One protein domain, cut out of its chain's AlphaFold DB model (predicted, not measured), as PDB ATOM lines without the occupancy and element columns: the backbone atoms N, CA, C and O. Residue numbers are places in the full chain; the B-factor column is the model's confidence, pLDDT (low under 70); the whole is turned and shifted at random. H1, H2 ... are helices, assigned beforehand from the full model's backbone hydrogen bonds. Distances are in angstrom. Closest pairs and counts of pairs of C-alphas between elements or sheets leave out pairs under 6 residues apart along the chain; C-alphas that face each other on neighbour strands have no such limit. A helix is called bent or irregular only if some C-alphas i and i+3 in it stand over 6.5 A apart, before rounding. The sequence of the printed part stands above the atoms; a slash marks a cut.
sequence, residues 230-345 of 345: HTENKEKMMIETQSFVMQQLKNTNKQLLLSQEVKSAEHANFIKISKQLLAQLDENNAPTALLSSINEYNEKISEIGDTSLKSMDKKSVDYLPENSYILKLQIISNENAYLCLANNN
ATOM      1  N   HIS A 230     -13.787 -24.970  14.355       60.97
ATOM      2  CA  HIS A 230     -12.927 -23.796  14.365       60.97
ATOM      3  C   HIS A 230     -11.433 -24.122  14.190       60.97
ATOM      4  O   HIS A 230     -10.743 -23.440  13.440       60.97
ATOM      5  N   THR A 231     -10.925 -25.158  14.858       60.25
ATOM      6  CA  THR A 231      -9.535 -25.627  14.709       60.25
ATOM      7  C   THR A 231      -9.303 -26.319  13.367       60.25
ATOM      8  O   THR A 231      -8.298 -26.038  12.726       60.25
ATOM      9  N   GLU A 232     -10.254 -27.128  12.890       62.81
ATOM     10  CA  GLU A 232     -10.167 -27.763  11.566       62.81
ATOM     11  C   GLU A 232     -10.224 -26.716  10.444       62.81
ATOM     12  O   GLU A 232      -9.443 -26.773   9.499       62.81
ATOM     13  N   ASN A 233     -11.103 -25.714  10.562       71.00
ATOM     14  CA  ASN A 233     -11.164 -24.617   9.600       71.00
ATOM     15  C   ASN A 233      -9.905 -23.754   9.645       71.00
ATOM     16  O   ASN A 233      -9.466 -23.314   8.594       71.00
ATOM     17  N   LYS A 234      -9.300 -23.524  10.818       69.94
ATOM     18  CA  LYS A 234      -8.017 -22.814  10.921       69.94
ATOM     19  C   LYS A 234      -6.892 -23.566  10.222       69.94
ATOM     20  O   LYS A 234      -6.136 -22.952   9.483       69.94
ATOM     21  N   GLU A 235      -6.802 -24.874  10.431       68.38
ATOM     22  CA  GLU A 235      -5.784 -25.717   9.803       68.38
ATOM     23  C   GLU A 235      -5.982 -25.787   8.283       68.38
ATOM     24  O   GLU A 235      -5.055 -25.506   7.526       68.38
ATOM     25  N   LYS A 236      -7.216 -26.036   7.821       75.56
ATOM     26  CA  LYS A 236      -7.555 -26.009   6.390       75.56
ATOM     27  C   LYS A 236      -7.307 -24.644   5.765       75.56
ATOM     28  O   LYS A 236      -6.684 -24.581   4.717       75.56
ATOM     29  N   MET A 237      -7.736 -23.566   6.417       72.50
ATOM     30  CA  MET A 237      -7.527 -22.201   5.936       72.50
ATOM     31  C   MET A 237      -6.042 -21.851   5.904       72.50
ATOM     32  O   MET A 237      -5.611 -21.179   4.977       72.50
ATOM     33  N   MET A 238      -5.240 -22.312   6.866       73.00
ATOM     34  CA  MET A 238      -3.792 -22.104   6.866       73.00
ATOM     35  C   MET A 238      -3.124 -22.846   5.703       73.00
ATOM     36  O   MET A 238      -2.358 -22.229   4.966       73.00
ATOM     37  N   ILE A 239      -3.465 -24.120   5.487       75.12
ATOM     38  CA  ILE A 239      -2.958 -24.924   4.364       75.12
ATOM     39  C   ILE A 239      -3.393 -24.316   3.022       75.12
ATOM     40  O   ILE A 239      -2.578 -24.155   2.114       75.12
ATOM     41  N   GLU A 240      -4.661 -23.929   2.902       79.81
ATOM     42  CA  GLU A 240      -5.225 -23.309   1.703       79.81
ATOM     43  C   GLU A 240      -4.564 -21.955   1.423       79.81
ATOM     44  O   GLU A 240      -4.070 -21.736   0.318       79.81
ATOM     45  N   THR A 241      -4.430 -21.093   2.435       78.38
ATOM     46  CA  THR A 241      -3.730 -19.801   2.329       78.38
ATOM     47  C   THR A 241      -2.277 -20.000   1.910       78.38
ATOM     48  O   THR A 241      -1.791 -19.307   1.020       78.38
ATOM     49  N   GLN A 242      -1.577 -20.972   2.498       73.56
ATOM     50  CA  GLN A 242      -0.191 -21.273   2.154       73.56
ATOM     51  C   GLN A 242      -0.059 -21.769   0.707       73.56
ATOM     52  O   GLN A 242       0.826 -21.317  -0.022       73.56
ATOM     53  N   SER A 243      -0.959 -22.650   0.261       75.69
ATOM     54  CA  SER A 243      -0.991 -23.139  -1.122       75.69
ATOM     55  C   SER A 243      -1.314 -22.027  -2.127       75.69
ATOM     56  O   SER A 243      -0.688 -21.938  -3.184       75.69
ATOM     57  N   PHE A 244      -2.220 -21.120  -1.758       81.31
ATOM     58  CA  PHE A 244      -2.587 -19.957  -2.552       81.31
ATOM     59  C   PHE A 244      -1.417 -18.980  -2.699       81.31
ATOM     60  O   PHE A 244      -1.092 -18.581  -3.817       81.31
ATOM     61  N   VAL A 245      -0.735 -18.639  -1.598       77.88
ATOM     62  CA  VAL A 245       0.463 -17.782  -1.614       77.88
ATOM     63  C   VAL A 245       1.552 -18.401  -2.489       77.88
ATOM     64  O   VAL A 245       2.137 -17.718  -3.326       77.88
ATOM     65  N   MET A 246       1.782 -19.709  -2.362       72.75
ATOM     66  CA  MET A 246       2.737 -20.445  -3.190       72.75
ATOM     67  C   MET A 246       2.392 -20.361  -4.685       72.75
ATOM     68  O   MET A 246       3.268 -20.138  -5.522       72.75
ATOM     69  N   GLN A 247       1.117 -20.525  -5.039       79.62
ATOM     70  CA  GLN A 247       0.661 -20.440  -6.424       79.62
ATOM     71  C   GLN A 247       0.763 -19.016  -6.980       79.62
ATOM     72  O   GLN A 247       1.195 -18.840  -8.120       79.62
ATOM     73  N   GLN A 248       0.409 -18.003  -6.182       79.81
ATOM     74  CA  GLN A 248       0.599 -16.606  -6.563       79.81
ATOM     75  C   GLN A 248       2.067 -16.296  -6.823       79.81
ATOM     76  O   GLN A 248       2.379 -15.758  -7.881       79.81
ATOM     77  N   LEU A 249       2.967 -16.701  -5.923       74.56
ATOM     78  CA  LEU A 249       4.399 -16.513  -6.124       74.56
ATOM     79  C   LEU A 249       4.871 -17.197  -7.417       74.56
ATOM     80  O   LEU A 249       5.438 -16.523  -8.266       74.56
ATOM     81  N   LYS A 250       4.536 -18.479  -7.654       71.56
ATOM     82  CA  LYS A 250       4.874 -19.171  -8.922       71.56
ATOM     83  C   LYS A 250       4.397 -18.401 -10.163       71.56
ATOM     84  O   LYS A 250       5.115 -18.330 -11.162       71.56
ATOM     85  N   ASN A 251       3.186 -17.849 -10.122       76.12
ATOM     86  CA  ASN A 251       2.617 -17.100 -11.241       76.12
ATOM     87  C   ASN A 251       3.340 -15.767 -11.467       76.12
ATOM     88  O   ASN A 251       3.640 -15.437 -12.615       76.12
ATOM     89  N   THR A 252       3.665 -15.042 -10.396       71.06
ATOM     90  CA  THR A 252       4.461 -13.810 -10.460       71.06
ATOM     91  C   THR A 252       5.849 -14.087 -11.037       71.06
ATOM     92  O   THR A 252       6.262 -13.385 -11.957       71.06
ATOM     93  N   ASN A 253       6.526 -15.166 -10.616       68.00
ATOM     94  CA  ASN A 253       7.812 -15.585 -11.197       68.00
ATOM     95  C   ASN A 253       7.681 -15.839 -12.699       68.00
ATOM     96  O   ASN A 253       8.508 -15.389 -13.489       68.00
ATOM     97  N   LYS A 254       6.625 -16.551 -13.117       69.62
ATOM     98  CA  LYS A 254       6.376 -16.838 -14.535       69.62
ATOM     99  C   LYS A 254       6.179 -15.554 -15.343       69.62
ATOM    100  O   LYS A 254       6.653 -15.485 -16.471       69.62
ATOM    101  N   GLN A 255       5.496 -14.555 -14.789       69.88
ATOM    102  CA  GLN A 255       5.301 -13.259 -15.443       69.88
ATOM    103  C   GLN A 255       6.602 -12.457 -15.534       69.88
ATOM    104  O   GLN A 255       6.910 -11.962 -16.615       69.88
ATOM    105  N   LEU A 256       7.392 -12.397 -14.457       65.25
ATOM    106  CA  LEU A 256       8.711 -11.750 -14.458       65.25
ATOM    107  C   LEU A 256       9.632 -12.374 -15.517       65.25
ATOM    108  O   LEU A 256      10.210 -11.665 -16.336       65.25
ATOM    109  N   LEU A 257       9.659 -13.706 -15.587       63.59
ATOM    110  CA  LEU A 257      10.467 -14.466 -16.542       63.59
ATOM    111  C   LEU A 257      10.010 -14.296 -18.001       63.59
ATOM    112  O   LEU A 257      10.835 -14.338 -18.903       63.59
ATOM    113  N   LEU A 258       8.710 -14.092 -18.248       65.00
ATOM    114  CA  LEU A 258       8.182 -13.776 -19.585       65.00
ATOM    115  C   LEU A 258       8.416 -12.311 -19.984       65.00
ATOM    116  O   LEU A 258       8.457 -12.010 -21.173       65.00
ATOM    117  N   SER A 259       8.551 -11.408 -19.009       61.06
ATOM    118  CA  SER A 259       8.800  -9.980 -19.244       61.06
ATOM    119  C   SER A 259      10.272  -9.637 -19.509       61.06
ATOM    120  O   SER A 259      10.562  -8.537 -19.972       61.06
ATOM    121  N   GLN A 260      11.194 -10.573 -19.265       57.25
ATOM    122  CA  GLN A 260      12.624 -10.417 -19.518       57.25
ATOM    123  C   GLN A 260      13.094 -11.424 -20.575       57.25
ATOM    124  O   GLN A 260      13.153 -12.627 -20.324       57.25
ATOM    125  N   GLU A 261      13.520 -10.948 -21.747       56.16
ATOM    126  CA  GLU A 261      14.426 -11.717 -22.609       56.16
ATOM    127  C   GLU A 261      15.797 -11.808 -21.916       56.16
ATOM    128  O   GLU A 261      16.676 -10.967 -22.096       56.16
ATOM    129  N   VAL A 262      15.960 -12.812 -21.053       55.56
ATOM    130  CA  VAL A 262      17.177 -13.044 -20.267       55.56
ATOM    131  C   VAL A 262      18.377 -13.289 -21.193       55.56
ATOM    132  O   VAL A 262      18.459 -14.319 -21.862       55.56
ATOM    133  N   LYS A 263      19.355 -12.375 -21.174       52.97
ATOM    134  CA  LYS A 263      20.623 -12.455 -21.931       52.97
ATOM    135  C   LYS A 263      21.850 -12.900 -21.110       52.97
ATOM    136  O   LYS A 263      22.975 -12.668 -21.541       52.97
ATOM    137  N   SER A 264      21.686 -13.588 -19.975       61.22
ATOM    138  CA  SER A 264      22.813 -14.175 -19.221       61.22
ATOM    139  C   SER A 264      22.720 -15.709 -19.146       61.22
ATOM    140  O   SER A 264      21.696 -16.275 -18.757       61.22
ATOM    141  N   ALA A 265      23.805 -16.396 -19.525       64.62
ATOM    142  CA  ALA A 265      23.909 -17.859 -19.472       64.62
ATOM    143  C   ALA A 265      23.854 -18.403 -18.030       64.62
ATOM    144  O   ALA A 265      23.374 -19.513 -17.797       64.62
ATOM    145  N   GLU A 266      24.294 -17.608 -17.054       68.94
ATOM    146  CA  GLU A 266      24.270 -17.959 -15.631       68.94
ATOM    147  C   GLU A 266      22.844 -17.976 -15.074       68.94
ATOM    148  O   GLU A 266      22.487 -18.870 -14.303       68.94
ATOM    149  N   HIS A 267      22.001 -17.054 -15.545       70.69
ATOM    150  CA  HIS A 267      20.607 -16.963 -15.134       70.69
ATOM    151  C   HIS A 267      19.770 -18.138 -15.646       70.69
ATOM    152  O   HIS A 267      18.986 -18.729 -14.902       70.69
ATOM    153  N   ALA A 268      19.999 -18.550 -16.896       73.12
ATOM    154  CA  ALA A 268      19.358 -19.733 -17.464       73.12
ATOM    155  C   ALA A 268      19.722 -21.020 -16.700       73.12
ATOM    156  O   ALA A 268      18.874 -21.903 -16.542       73.12
ATOM    157  N   ASN A 269      20.961 -21.122 -16.201       77.19
ATOM    158  CA  ASN A 269      21.410 -22.288 -15.447       77.19
ATOM    159  C   ASN A 269      20.804 -22.337 -14.032       77.19
ATOM    160  O   ASN A 269      20.293 -23.378 -13.626       77.19
ATOM    161  N   PHE A 270      20.759 -21.207 -13.316       78.94
ATOM    162  CA  PHE A 270      20.132 -21.135 -11.989       78.94
ATOM    163  C   PHE A 270      18.648 -21.539 -12.026       78.94
ATOM    164  O   PHE A 270      18.218 -22.382 -11.240       78.94
ATOM    165  N   ILE A 271      17.893 -21.032 -13.013       76.19
ATOM    166  CA  ILE A 271      16.481 -21.405 -13.225       76.19
ATOM    167  C   ILE A 271      16.323 -22.899 -13.543       76.19
ATOM    168  O   ILE A 271      15.318 -23.526 -13.203       76.19
ATOM    169  N   LYS A 272      17.276 -23.489 -14.269       81.56
ATOM    170  CA  LYS A 272      17.219 -24.911 -14.617       81.56
ATOM    171  C   LYS A 272      17.353 -25.778 -13.362       81.56
ATOM    172  O   LYS A 272      16.536 -26.681 -13.177       81.56
ATOM    173  N   ILE A 273      18.323 -25.464 -12.503       83.25
ATOM    174  CA  ILE A 273      18.583 -26.178 -11.243       83.25
ATOM    175  C   ILE A 273      17.384 -26.049 -10.300       83.25
ATOM    176  O   ILE A 273      16.904 -27.039  -9.750       83.25
ATOM    177  N   SER A 274      16.839 -24.842 -10.157       83.12
ATOM    178  CA  SER A 274      15.701 -24.591  -9.277       83.12
ATOM    179  C   SER A 274      14.423 -25.310  -9.736       83.12
ATOM    180  O   SER A 274      13.727 -25.919  -8.921       83.12
ATOM    181  N   LYS A 275      14.151 -25.355 -11.050       81.88
ATOM    182  CA  LYS A 275      13.045 -26.141 -11.630       81.88
ATOM    183  C   LYS A 275      13.207 -27.640 -11.401       81.88
ATOM    184  O   LYS A 275      12.227 -28.308 -11.073       81.88
ATOM    185  N   GLN A 276      14.419 -28.168 -11.575       81.94
ATOM    186  CA  GLN A 276      14.707 -29.577 -11.299       81.94
ATOM    187  C   GLN A 276      14.485 -29.904  -9.820       81.94
ATOM    188  O   GLN A 276      13.860 -30.914  -9.501       81.94
ATOM    189  N   LEU A 277      14.916 -29.015  -8.925       82.75
ATOM    190  CA  LEU A 277      14.743 -29.179  -7.489       82.75
ATOM    191  C   LEU A 277      13.262 -29.136  -7.069       82.75
ATOM    192  O   LEU A 277      12.814 -29.974  -6.289       82.75
ATOM    193  N   LEU A 278      12.474 -28.211  -7.628       81.69
ATOM    194  CA  LEU A 278      11.030 -28.138  -7.380       81.69
ATOM    195  C   LEU A 278      10.295 -29.407  -7.836       81.69
ATOM    196  O   LEU A 278       9.436 -29.891  -7.102       81.69
ATOM    197  N   ALA A 279      10.657 -29.970  -8.994       80.69
ATOM    198  CA  ALA A 279      10.065 -31.213  -9.493       80.69
ATOM    199  C   ALA A 279      10.357 -32.405  -8.564       80.69
ATOM    200  O   ALA A 279       9.457 -33.170  -8.224       80.69
ATOM    201  N   GLN A 280      11.592 -32.520  -8.066       79.00
ATOM    202  CA  GLN A 280      11.963 -33.576  -7.117       79.00
ATOM    203  C   GLN A 280      11.230 -33.461  -5.771       79.00
ATOM    204  O   GLN A 280      10.913 -34.482  -5.159       79.00
ATOM    205  N   LEU A 281      10.941 -32.235  -5.319       78.19
ATOM    206  CA  LEU A 281      10.158 -31.972  -4.105       78.19
ATOM    207  C   LEU A 281       8.649 -32.238  -4.278       78.19
ATOM    208  O   LEU A 281       7.926 -32.283  -3.282       78.19
ATOM    209  N   ASP A 282       8.150 -32.344  -5.511       73.31
ATOM    210  CA  ASP A 282       6.759 -32.712  -5.814       73.31
ATOM    211  C   ASP A 282       6.593 -34.240  -5.971       73.31
ATOM    212  O   ASP A 282       5.545 -34.780  -5.625       73.31
ATOM    213  N   GLU A 283       7.631 -34.956  -6.417       68.38
ATOM    214  CA  GLU A 283       7.581 -36.405  -6.684       68.38
ATOM    215  C   GLU A 283       7.904 -37.313  -5.476       68.38
ATOM    216  O   GLU A 283       7.836 -38.533  -5.600       68.38
ATOM    217  N   ASN A 284       8.213 -36.763  -4.292       62.91
ATOM    218  CA  ASN A 284       8.670 -37.538  -3.119       62.91
ATOM    219  C   ASN A 284       9.849 -38.485  -3.449       62.91
ATOM    220  O   ASN A 284       9.879 -39.645  -3.032       62.91
ATOM    221  N   ASN A 285      10.826 -37.987  -4.212       60.19
ATOM    222  CA  ASN A 285      11.977 -38.773  -4.663       60.19
ATOM    223  C   ASN A 285      12.992 -39.068  -3.534       60.19
ATOM    224  O   ASN A 285      13.004 -38.419  -2.488       60.19
ATOM    225  N   ALA A 286      13.861 -40.069  -3.748       62.66
ATOM    226  CA  ALA A 286      14.846 -40.531  -2.764       62.66
ATOM    227  C   ALA A 286      15.761 -39.391  -2.234       62.66
ATOM    228  O   ALA A 286      16.257 -38.595  -3.040       62.66
ATOM    229  N   PRO A 287      16.070 -39.341  -0.916       67.00
ATOM    230  CA  PRO A 287      16.789 -38.224  -0.278       67.00
ATOM    231  C   PRO A 287      18.157 -37.891  -0.891       67.00
ATOM    232  O   PRO A 287      18.583 -36.740  -0.885       67.00
ATOM    233  N   THR A 288      18.851 -38.888  -1.442       69.19
ATOM    234  CA  THR A 288      20.186 -38.743  -2.041       69.19
ATOM    235  C   THR A 288      20.186 -37.915  -3.323       69.19
ATOM    236  O   THR A 288      21.070 -37.078  -3.498       69.19
ATOM    237  N   ALA A 289      19.197 -38.105  -4.202       72.44
ATOM    238  CA  ALA A 289      19.068 -37.307  -5.422       72.44
ATOM    239  C   ALA A 289      18.733 -35.848  -5.076       72.44
ATOM    240  O   ALA A 289      19.371 -34.926  -5.584       72.44
ATOM    241  N   LEU A 290      17.822 -35.649  -4.121       80.44
ATOM    242  CA  LEU A 290      17.433 -34.322  -3.655       80.44
ATOM    243  C   LEU A 290      18.601 -33.564  -3.005       80.44
ATOM    244  O   LEU A 290      18.812 -32.387  -3.289       80.44
ATOM    245  N   LEU A 291      19.400 -34.239  -2.174       81.12
ATOM    246  CA  LEU A 291      20.566 -33.634  -1.526       81.12
ATOM    247  C   LEU A 291      21.595 -33.135  -2.548       81.12
ATOM    248  O   LEU A 291      22.199 -32.083  -2.344       81.12
ATOM    249  N   SER A 292      21.780 -33.865  -3.653       81.94
ATOM    250  CA  SER A 292      22.678 -33.440  -4.730       81.94
ATOM    251  C   SER A 292      22.194 -32.157  -5.414       81.94
ATOM    252  O   SER A 292      22.968 -31.208  -5.524       81.94
ATOM    253  N   SER A 293      20.902 -32.066  -5.746       83.69
ATOM    254  CA  SER A 293      20.307 -30.870  -6.355       83.69
ATOM    255  C   SER A 293      20.260 -29.673  -5.397       83.69
ATOM    256  O   SER A 293      20.441 -28.537  -5.825       83.69
ATOM    257  N   ILE A 294      20.091 -29.903  -4.088       85.56
ATOM    258  CA  ILE A 294      20.197 -28.846  -3.065       85.56
ATOM    259  C   ILE A 294      21.632 -28.326  -2.946       85.56
ATOM    260  O   ILE A 294      21.833 -27.125  -2.779       85.56
ATOM    261  N   ASN A 295      22.636 -29.205  -3.013       86.00
ATOM    262  CA  ASN A 295      24.037 -28.785  -2.968       86.00
ATOM    263  C   ASN A 295      24.389 -27.906  -4.173       86.00
ATOM    264  O   ASN A 295      24.934 -26.826  -3.973       86.00
ATOM    265  N   GLU A 296      24.015 -28.338  -5.380       86.94
ATOM    266  CA  GLU A 296      24.218 -27.582  -6.622       86.94
ATOM    267  C   GLU A 296      23.512 -26.214  -6.572       86.94
ATOM    268  O   GLU A 296      24.097 -25.178  -6.888       86.94
ATOM    269  N   TYR A 297      22.268 -26.185  -6.085       87.50
ATOM    270  CA  TYR A 297      21.511 -24.950  -5.891       87.50
ATOM    271  C   TYR A 297      22.183 -23.990  -4.894       87.50
ATOM    272  O   TYR A 297      22.314 -22.794  -5.161       87.50
ATOM    273  N   ASN A 298      22.634 -24.503  -3.748       86.69
ATOM    274  CA  ASN A 298      23.288 -23.708  -2.709       86.69
ATOM    275  C   ASN A 298      24.660 -23.172  -3.142       86.69
ATOM    276  O   ASN A 298      25.009 -22.052  -2.774       86.69
ATOM    277  N   GLU A 299      25.426 -23.948  -3.909       85.25
ATOM    278  CA  GLU A 299      26.686 -23.499  -4.509       85.25
ATOM    279  C   GLU A 299      26.434 -22.299  -5.426       85.25
ATOM    280  O   GLU A 299      27.069 -21.255  -5.268       85.25
ATOM    281  N   LYS A 300      25.403 -22.377  -6.277       81.25
ATOM    282  CA  LYS A 300      25.052 -21.274  -7.174       81.25
ATOM    283  C   LYS A 300      24.547 -20.032  -6.440       81.25
ATOM    284  O   LYS A 300      24.906 -18.924  -6.826       81.25
ATOM    285  N   ILE A 301      23.777 -20.191  -5.358       81.81
ATOM    286  CA  ILE A 301      23.416 -19.067  -4.475       81.81
ATOM    287  C   ILE A 301      24.665 -18.400  -3.896       81.81
ATOM    288  O   ILE A 301      24.742 -17.174  -3.853       81.81
ATOM    289  N   SER A 302      25.641 -19.196  -3.454       78.81
ATOM    290  CA  SER A 302      26.866 -18.679  -2.844       78.81
ATOM    291  C   SER A 302      27.718 -17.871  -3.824       78.81
ATOM    292  O   SER A 302      28.356 -16.908  -3.405       78.81
ATOM    293  N   GLU A 303      27.738 -18.239  -5.108       76.44
ATOM    294  CA  GLU A 303      28.479 -17.513  -6.151       76.44
ATOM    295  C   GLU A 303      27.904 -16.118  -6.440       76.44
ATOM    296  O   GLU A 303      28.640 -15.224  -6.850       76.44
ATOM    297  N   ILE A 304      26.604 -15.910  -6.202       75.12
ATOM    298  CA  ILE A 304      25.910 -14.642  -6.481       75.12
ATOM    299  C   ILE A 304      26.261 -13.558  -5.437       75.12
ATOM    300  O   ILE A 304      26.095 -12.370  -5.702       75.12
ATOM    301  N   GLY A 305      26.785 -13.937  -4.265       65.06
ATOM    302  CA  GLY A 305      27.362 -13.013  -3.278       65.06
ATOM    303  C   GLY A 305      26.380 -12.097  -2.531       65.06
ATOM    304  O   GLY A 305      26.814 -11.330  -1.671       65.06
ATOM    305  N   ASP A 306      25.072 -12.167  -2.804       69.06
ATOM    306  CA  ASP A 306      24.071 -11.349  -2.113       69.06
ATOM    307  C   ASP A 306      23.568 -12.019  -0.822       69.06
ATOM    308  O   ASP A 306      22.948 -13.082  -0.829       69.06
ATOM    309  N   THR A 307      23.780 -11.337   0.306       62.72
ATOM    310  CA  THR A 307      23.302 -11.739   1.641       62.72
ATOM    311  C   THR A 307      21.778 -11.824   1.775       62.72
ATOM    312  O   THR A 307      21.286 -12.467   2.708       62.72
ATOM    313  N   SER A 308      21.022 -11.214   0.857       66.38
ATOM    314  CA  SER A 308      19.562 -11.324   0.801       66.38
ATOM    315  C   SER A 308      19.085 -12.720   0.356       66.38
ATOM    316  O   SER A 308      18.007 -13.165   0.760       66.38
ATOM    317  N   LEU A 309      19.920 -13.454  -0.391       72.06
ATOM    318  CA  LEU A 309      19.663 -14.798  -0.911       72.06
ATOM    319  C   LEU A 309      20.148 -15.859   0.089       72.06
ATOM    320  O   LEU A 309      21.207 -16.464  -0.063       72.06
ATOM    321  N   LYS A 310      19.385 -16.100   1.159       72.31
ATOM    322  CA  LYS A 310      19.741 -17.135   2.148       72.31
ATOM    323  C   LYS A 310      19.717 -18.540   1.526       72.31
ATOM    324  O   LYS A 310      18.741 -18.917   0.868       72.31
ATOM    325  N   SER A 311      20.752 -19.341   1.793       78.75
ATOM    326  CA  SER A 311      20.867 -20.738   1.349       78.75
ATOM    327  C   SER A 311      19.928 -21.683   2.110       78.75
ATOM    328  O   SER A 311      19.402 -21.363   3.179       78.75
ATOM    329  N   MET A 312      19.693 -22.862   1.539       80.75
ATOM    330  CA  MET A 312      18.857 -23.896   2.145       80.75
ATOM    331  C   MET A 312      19.605 -24.694   3.208       80.75
ATOM    332  O   MET A 312      20.730 -25.144   2.975       80.75
ATOM    333  N   ASP A 313      18.936 -24.973   4.329       78.94
ATOM    334  CA  ASP A 313      19.447 -25.874   5.365       78.94
ATOM    335  C   ASP A 313      19.375 -27.339   4.908       78.94
ATOM    336  O   ASP A 313      18.301 -27.846   4.586       78.94
ATOM    337  N   LYS A 314      20.502 -28.057   4.940       71.62
ATOM    338  CA  LYS A 314      20.578 -29.480   4.574       71.62
ATOM    339  C   LYS A 314      19.804 -30.392   5.534       71.62
ATOM    340  O   LYS A 314      19.340 -31.440   5.103       71.62
ATOM    341  N   LYS A 315      19.599 -29.993   6.798       71.19
ATOM    342  CA  LYS A 315      18.821 -30.781   7.781       71.19
ATOM    343  C   LYS A 315      17.341 -30.903   7.419       71.19
ATOM    344  O   LYS A 315      16.659 -31.807   7.890       71.19
ATOM    345  N   SER A 316      16.833 -30.005   6.579       68.38
ATOM    346  CA  SER A 316      15.437 -30.018   6.131       68.38
ATOM    347  C   SER A 316      15.078 -31.264   5.302       68.38
ATOM    348  O   SER A 316      13.920 -31.685   5.315       68.38
ATOM    349  N   VAL A 317      16.073 -31.887   4.656       68.69
ATOM    350  CA  VAL A 317      15.950 -33.098   3.823       68.69
ATOM    351  C   VAL A 317      15.625 -34.348   4.646       68.69
ATOM    352  O   VAL A 317      14.982 -35.265   4.146       68.69
ATOM    353  N   ASP A 318      15.998 -34.381   5.923       68.44
ATOM    354  CA  ASP A 318      15.716 -35.534   6.787       68.44
ATOM    355  C   ASP A 318      14.235 -35.588   7.223       68.44
ATOM    356  O   ASP A 318      13.749 -36.627   7.668       68.44
ATOM    357  N   TYR A 319      13.493 -34.483   7.054       65.44
ATOM    358  CA  TYR A 319      12.117 -34.289   7.540       65.44
ATOM    359  C   TYR A 319      11.173 -33.760   6.441       65.44
ATOM    360  O   TYR A 319      10.325 -32.895   6.673       65.44
ATOM    361  N   LEU A 320      11.327 -34.273   5.216       62.25
ATOM    362  CA  LEU A 320      10.698 -33.755   3.989       62.25
ATOM    363  C   LEU A 320       9.181 -33.479   3.998       62.25
ATOM    364  O   LEU A 320       8.796 -32.502   3.354       62.25
ATOM    365  N   PRO A 321       8.297 -34.250   4.660       60.56
ATOM    366  CA  PRO A 321       6.855 -34.067   4.481       60.56
ATOM    367  C   PRO A 321       6.361 -32.656   4.831       60.56
ATOM    368  O   PRO A 321       5.561 -32.083   4.097       60.56
ATOM    369  N   GLU A 322       6.883 -32.071   5.908       58.69
ATOM    370  CA  GLU A 322       6.487 -30.744   6.398       58.69
ATOM    371  C   GLU A 322       7.425 -29.644   5.869       58.69
ATOM    372  O   GLU A 322       6.984 -28.573   5.447       58.69
ATOM    373  N   ASN A 323       8.726 -29.945   5.773       69.81
ATOM    374  CA  ASN A 323       9.745 -28.985   5.342       69.81
ATOM    375  C   ASN A 323       9.785 -28.743   3.826       69.81
ATOM    376  O   ASN A 323      10.292 -27.706   3.393       69.81
ATOM    377  N   SER A 324       9.239 -29.651   3.007       73.25
ATOM    378  CA  SER A 324       9.201 -29.498   1.542       73.25
ATOM    379  C   SER A 324       8.513 -28.202   1.105       73.25
ATOM    380  O   SER A 324       8.952 -27.573   0.144       73.25
ATOM    381  N   TYR A 325       7.484 -27.754   1.830       71.94
ATOM    382  CA  TYR A 325       6.770 -26.508   1.542       71.94
ATOM    383  C   TYR A 325       7.605 -25.259   1.832       71.94
ATOM    384  O   TYR A 325       7.589 -24.312   1.047       71.94
ATOM    385  N   ILE A 326       8.351 -25.255   2.936       73.88
ATOM    386  CA  ILE A 326       9.225 -24.136   3.310       73.88
ATOM    387  C   ILE A 326      10.367 -24.015   2.297       73.88
ATOM    388  O   ILE A 326      10.636 -22.923   1.802       73.88
ATOM    389  N   LEU A 327      10.971 -25.145   1.915       79.25
ATOM    390  CA  LEU A 327      12.003 -25.192   0.877       79.25
ATOM    391  C   LEU A 327      11.486 -24.660  -0.459       79.25
ATOM    392  O   LEU A 327      12.124 -23.815  -1.076       79.25
ATOM    393  N   LYS A 328      10.295 -25.099  -0.871       79.69
ATOM    394  CA  LYS A 328       9.595 -24.631  -2.073       79.69
ATOM    395  C   LYS A 328       9.397 -23.108  -2.090       79.69
ATOM    396  O   LYS A 328       9.676 -22.474  -3.107       79.69
ATOM    397  N   LEU A 329       8.963 -22.519  -0.972       77.06
ATOM    398  CA  LEU A 329       8.810 -21.066  -0.834       77.06
ATOM    399  C   LEU A 329      10.158 -20.337  -0.884       77.06
ATOM    400  O   LEU A 329      10.268 -19.300  -1.536       77.06
ATOM    401  N   GLN A 330      11.191 -20.886  -0.244       81.19
ATOM    402  CA  GLN A 330      12.526 -20.289  -0.233       81.19
ATOM    403  C   GLN A 330      13.189 -20.323  -1.620       81.19
ATOM    404  O   GLN A 330      13.808 -19.335  -2.007       81.19
ATOM    405  N   ILE A 331      13.003 -21.396  -2.405       80.94
ATOM    406  CA  ILE A 331      13.458 -21.467  -3.811       80.94
ATOM    407  C   ILE A 331      12.880 -20.309  -4.606       80.94
ATOM    408  O   ILE A 331      13.603 -19.515  -5.193       80.94
ATOM    409  N   ILE A 332      11.556 -20.208  -4.581       77.19
ATOM    410  CA  ILE A 332      10.805 -19.238  -5.370       77.19
ATOM    411  C   ILE A 332      11.122 -17.804  -4.952       77.19
ATOM    412  O   ILE A 332      11.210 -16.919  -5.803       77.19
ATOM    413  N   SER A 333      11.317 -17.571  -3.653       78.38
ATOM    414  CA  SER A 333      11.742 -16.273  -3.128       78.38
ATOM    415  C   SER A 333      13.139 -15.893  -3.624       78.38
ATOM    416  O   SER A 333      13.343 -14.761  -4.061       78.38
ATOM    417  N   ASN A 334      14.089 -16.828  -3.586       81.75
ATOM    418  CA  ASN A 334      15.459 -16.593  -4.040       81.75
ATOM    419  C   ASN A 334      15.526 -16.387  -5.564       81.75
ATOM    420  O   ASN A 334      16.239 -15.502  -6.025       81.75
ATOM    421  N   GLU A 335      14.739 -17.135  -6.343       77.88
ATOM    422  CA  GLU A 335      14.570 -16.901  -7.785       77.88
ATOM    423  C   GLU A 335      14.100 -15.475  -8.091       77.88
ATOM    424  O   GLU A 335      14.665 -14.817  -8.963       77.88
ATOM    425  N   ASN A 336      13.100 -14.975  -7.361       75.00
ATOM    426  CA  ASN A 336      12.588 -13.616  -7.549       75.00
ATOM    427  C   ASN A 336      13.598 -12.535  -7.192       75.00
ATOM    428  O   ASN A 336      13.742 -11.558  -7.927       75.00
ATOM    429  N   ALA A 337      14.284 -12.695  -6.060       76.81
ATOM    430  CA  ALA A 337      15.324 -11.763  -5.651       76.81
ATOM    431  C   ALA A 337      16.446 -11.719  -6.699       76.81
ATOM    432  O   ALA A 337      16.853 -10.637  -7.116       76.81
ATOM    433  N   TYR A 338      16.852 -12.877  -7.224       76.06
ATOM    434  CA  TYR A 338      17.844 -12.952  -8.291       76.06
ATOM    435  C   TYR A 338      17.374 -12.306  -9.610       76.06
ATOM    436  O   TYR A 338      18.132 -11.559 -10.227       76.06
ATOM    437  N   LEU A 339      16.116 -12.521 -10.023       72.75
ATOM    438  CA  LEU A 339      15.500 -11.850 -11.184       72.75
ATOM    439  C   LEU A 339      15.487 -10.319 -11.039       72.75
ATOM    440  O   LEU A 339      15.764  -9.602 -11.999       72.75
ATOM    441  N   CYS A 340      15.186  -9.819  -9.838       69.62
ATOM    442  CA  CYS A 340      15.170  -8.389  -9.536       69.62
ATOM    443  C   CYS A 340      16.574  -7.768  -9.627       69.62
ATOM    444  O   CYS A 340      16.741  -6.715 -10.242       69.62
ATOM    445  N   LEU A 341      17.595  -8.442  -9.087       70.19
ATOM    446  CA  LEU A 341      18.994  -8.012  -9.204       70.19
ATOM    447  C   LEU A 341      19.460  -7.986 -10.664       70.19
ATOM    448  O   LEU A 341      20.110  -7.032 -11.080       70.19
ATOM    449  N   ALA A 342      19.083  -8.994 -11.455       66.00
ATOM    450  CA  ALA A 342      19.424  -9.072 -12.873       66.00
ATOM    451  C   ALA A 342      18.749  -7.989 -13.739       66.00
ATOM    452  O   ALA A 342      19.212  -7.742 -14.844       66.00
ATOM    453  N   ASN A 343      17.665  -7.360 -13.266       62.59
ATOM    454  CA  ASN A 343      17.003  -6.228 -13.933       62.59
ATOM    455  C   ASN A 343      17.642  -4.866 -13.621       62.59
ATOM    456  O   ASN A 343      17.411  -3.911 -14.359       62.59
ATOM    457  N   ASN A 344      18.371  -4.755 -12.507       59.69
ATOM    458  CA  ASN A 344      18.944  -3.494 -12.019       59.69
ATOM    459  C   ASN A 344      20.420  -3.290 -12.412       59.69
ATOM    460  O   ASN A 344      20.967  -2.221 -12.134       59.69
ATOM    461  N   ASN A 345      21.042  -4.292 -13.035       50.91
ATOM    462  CA  ASN A 345      22.363  -4.229 -13.670       50.91
ATOM    463  C   ASN A 345      22.198  -4.160 -15.186       50.91
ATOM    464  O   ASN A 345      23.019  -3.469 -15.830       50.91
TER     465      ASN A 345
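What this domain is: This is residues 230 to 345 of the 345 residues of an uncharacterized protein of Fluviicola sp (UniProt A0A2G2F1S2). A long helix, H1, runs beside a bundle of three helices, H2, H3 and H4, and its first residues, 230 to 241, stick out past the bundle. H4 lies between H1 and the hairpin of H2 and H3, and near residue 321 it has a kink of 135 degrees. The printed part has 116 residues with four named helices, in the order H1, H2, H3, H4, and no named strand; the class is all helix. The whole is compact, with a radius of gyration of the C-alphas of 15.2 A, and elongated in outline, spanning 49 by 32 by 25 A.

How they stand to each other: H1, residues 230 to 259, touches H4, residues 314 to 344, with its residues 246 to 257 alone; the closest C-alphas are those of Asn 253 and Asn 336, 6.3 A apart. The two run the same way at a steep tilt of 36 degrees, only just beyond shallow. H1 is apart from H2, residues 265 to 282, and from H3, residues 287 to 304. H2 and H3 form a helical hairpin and touch, running opposite ways at a shallow tilt of 30 degrees; their closest C-alphas, of Leu 277 and Ser 293, are 5.9 A apart. H4 is the hub, touching the three other helices. It touches H2 with residues 324 to 335 alone, at a shallow tilt of 26 degrees, opposite ways, and the closest C-alphas are those of Leu 281 and Ser 324, 6.2 A apart. Residues 287 to 294 of H3 touch residues 314 to 318 of H4, at a shallow tilt of 28 degrees, the same way; the closest C-alphas, of Pro 287 and Val 317, are 6.6 A apart. In H1 and H2 each O i to N i+4 pair is within hydrogen-bond range; in H3 13 of 14 are, and in H4 20 of 27.

Where its parts are: H1 begins at C-alpha 230, (-12.927, -23.796, 14.365), and measures 42.3 A from first to last C-alpha. H2, residues 265 to 282, measures 26.5 A, and H3, residues 287 to 304, 26.0 A. H4 begins at C-alpha 314, (20.578, -29.480, 4.574), and ends at C-alpha 344, (18.944, -3.494, -12.019), 30.9 A away. H4 is irregular: C-alphas 318 and 321 are 9.3 A apart, and its line is a rough one.

The domain as a whole: The two C-alphas farthest apart are those of His 230 and Lys 263, at 50.7 A. The printed part has no cut, and Asn 345 is the chain's last residue. The links H1 to H2 and H2 to H3 are tight, and H3 to H4, 9 residues, is short. The mean pLDDT of the printed part is 72.8; 42 residues are under 70, among them 253 to 266 and 316 to 323.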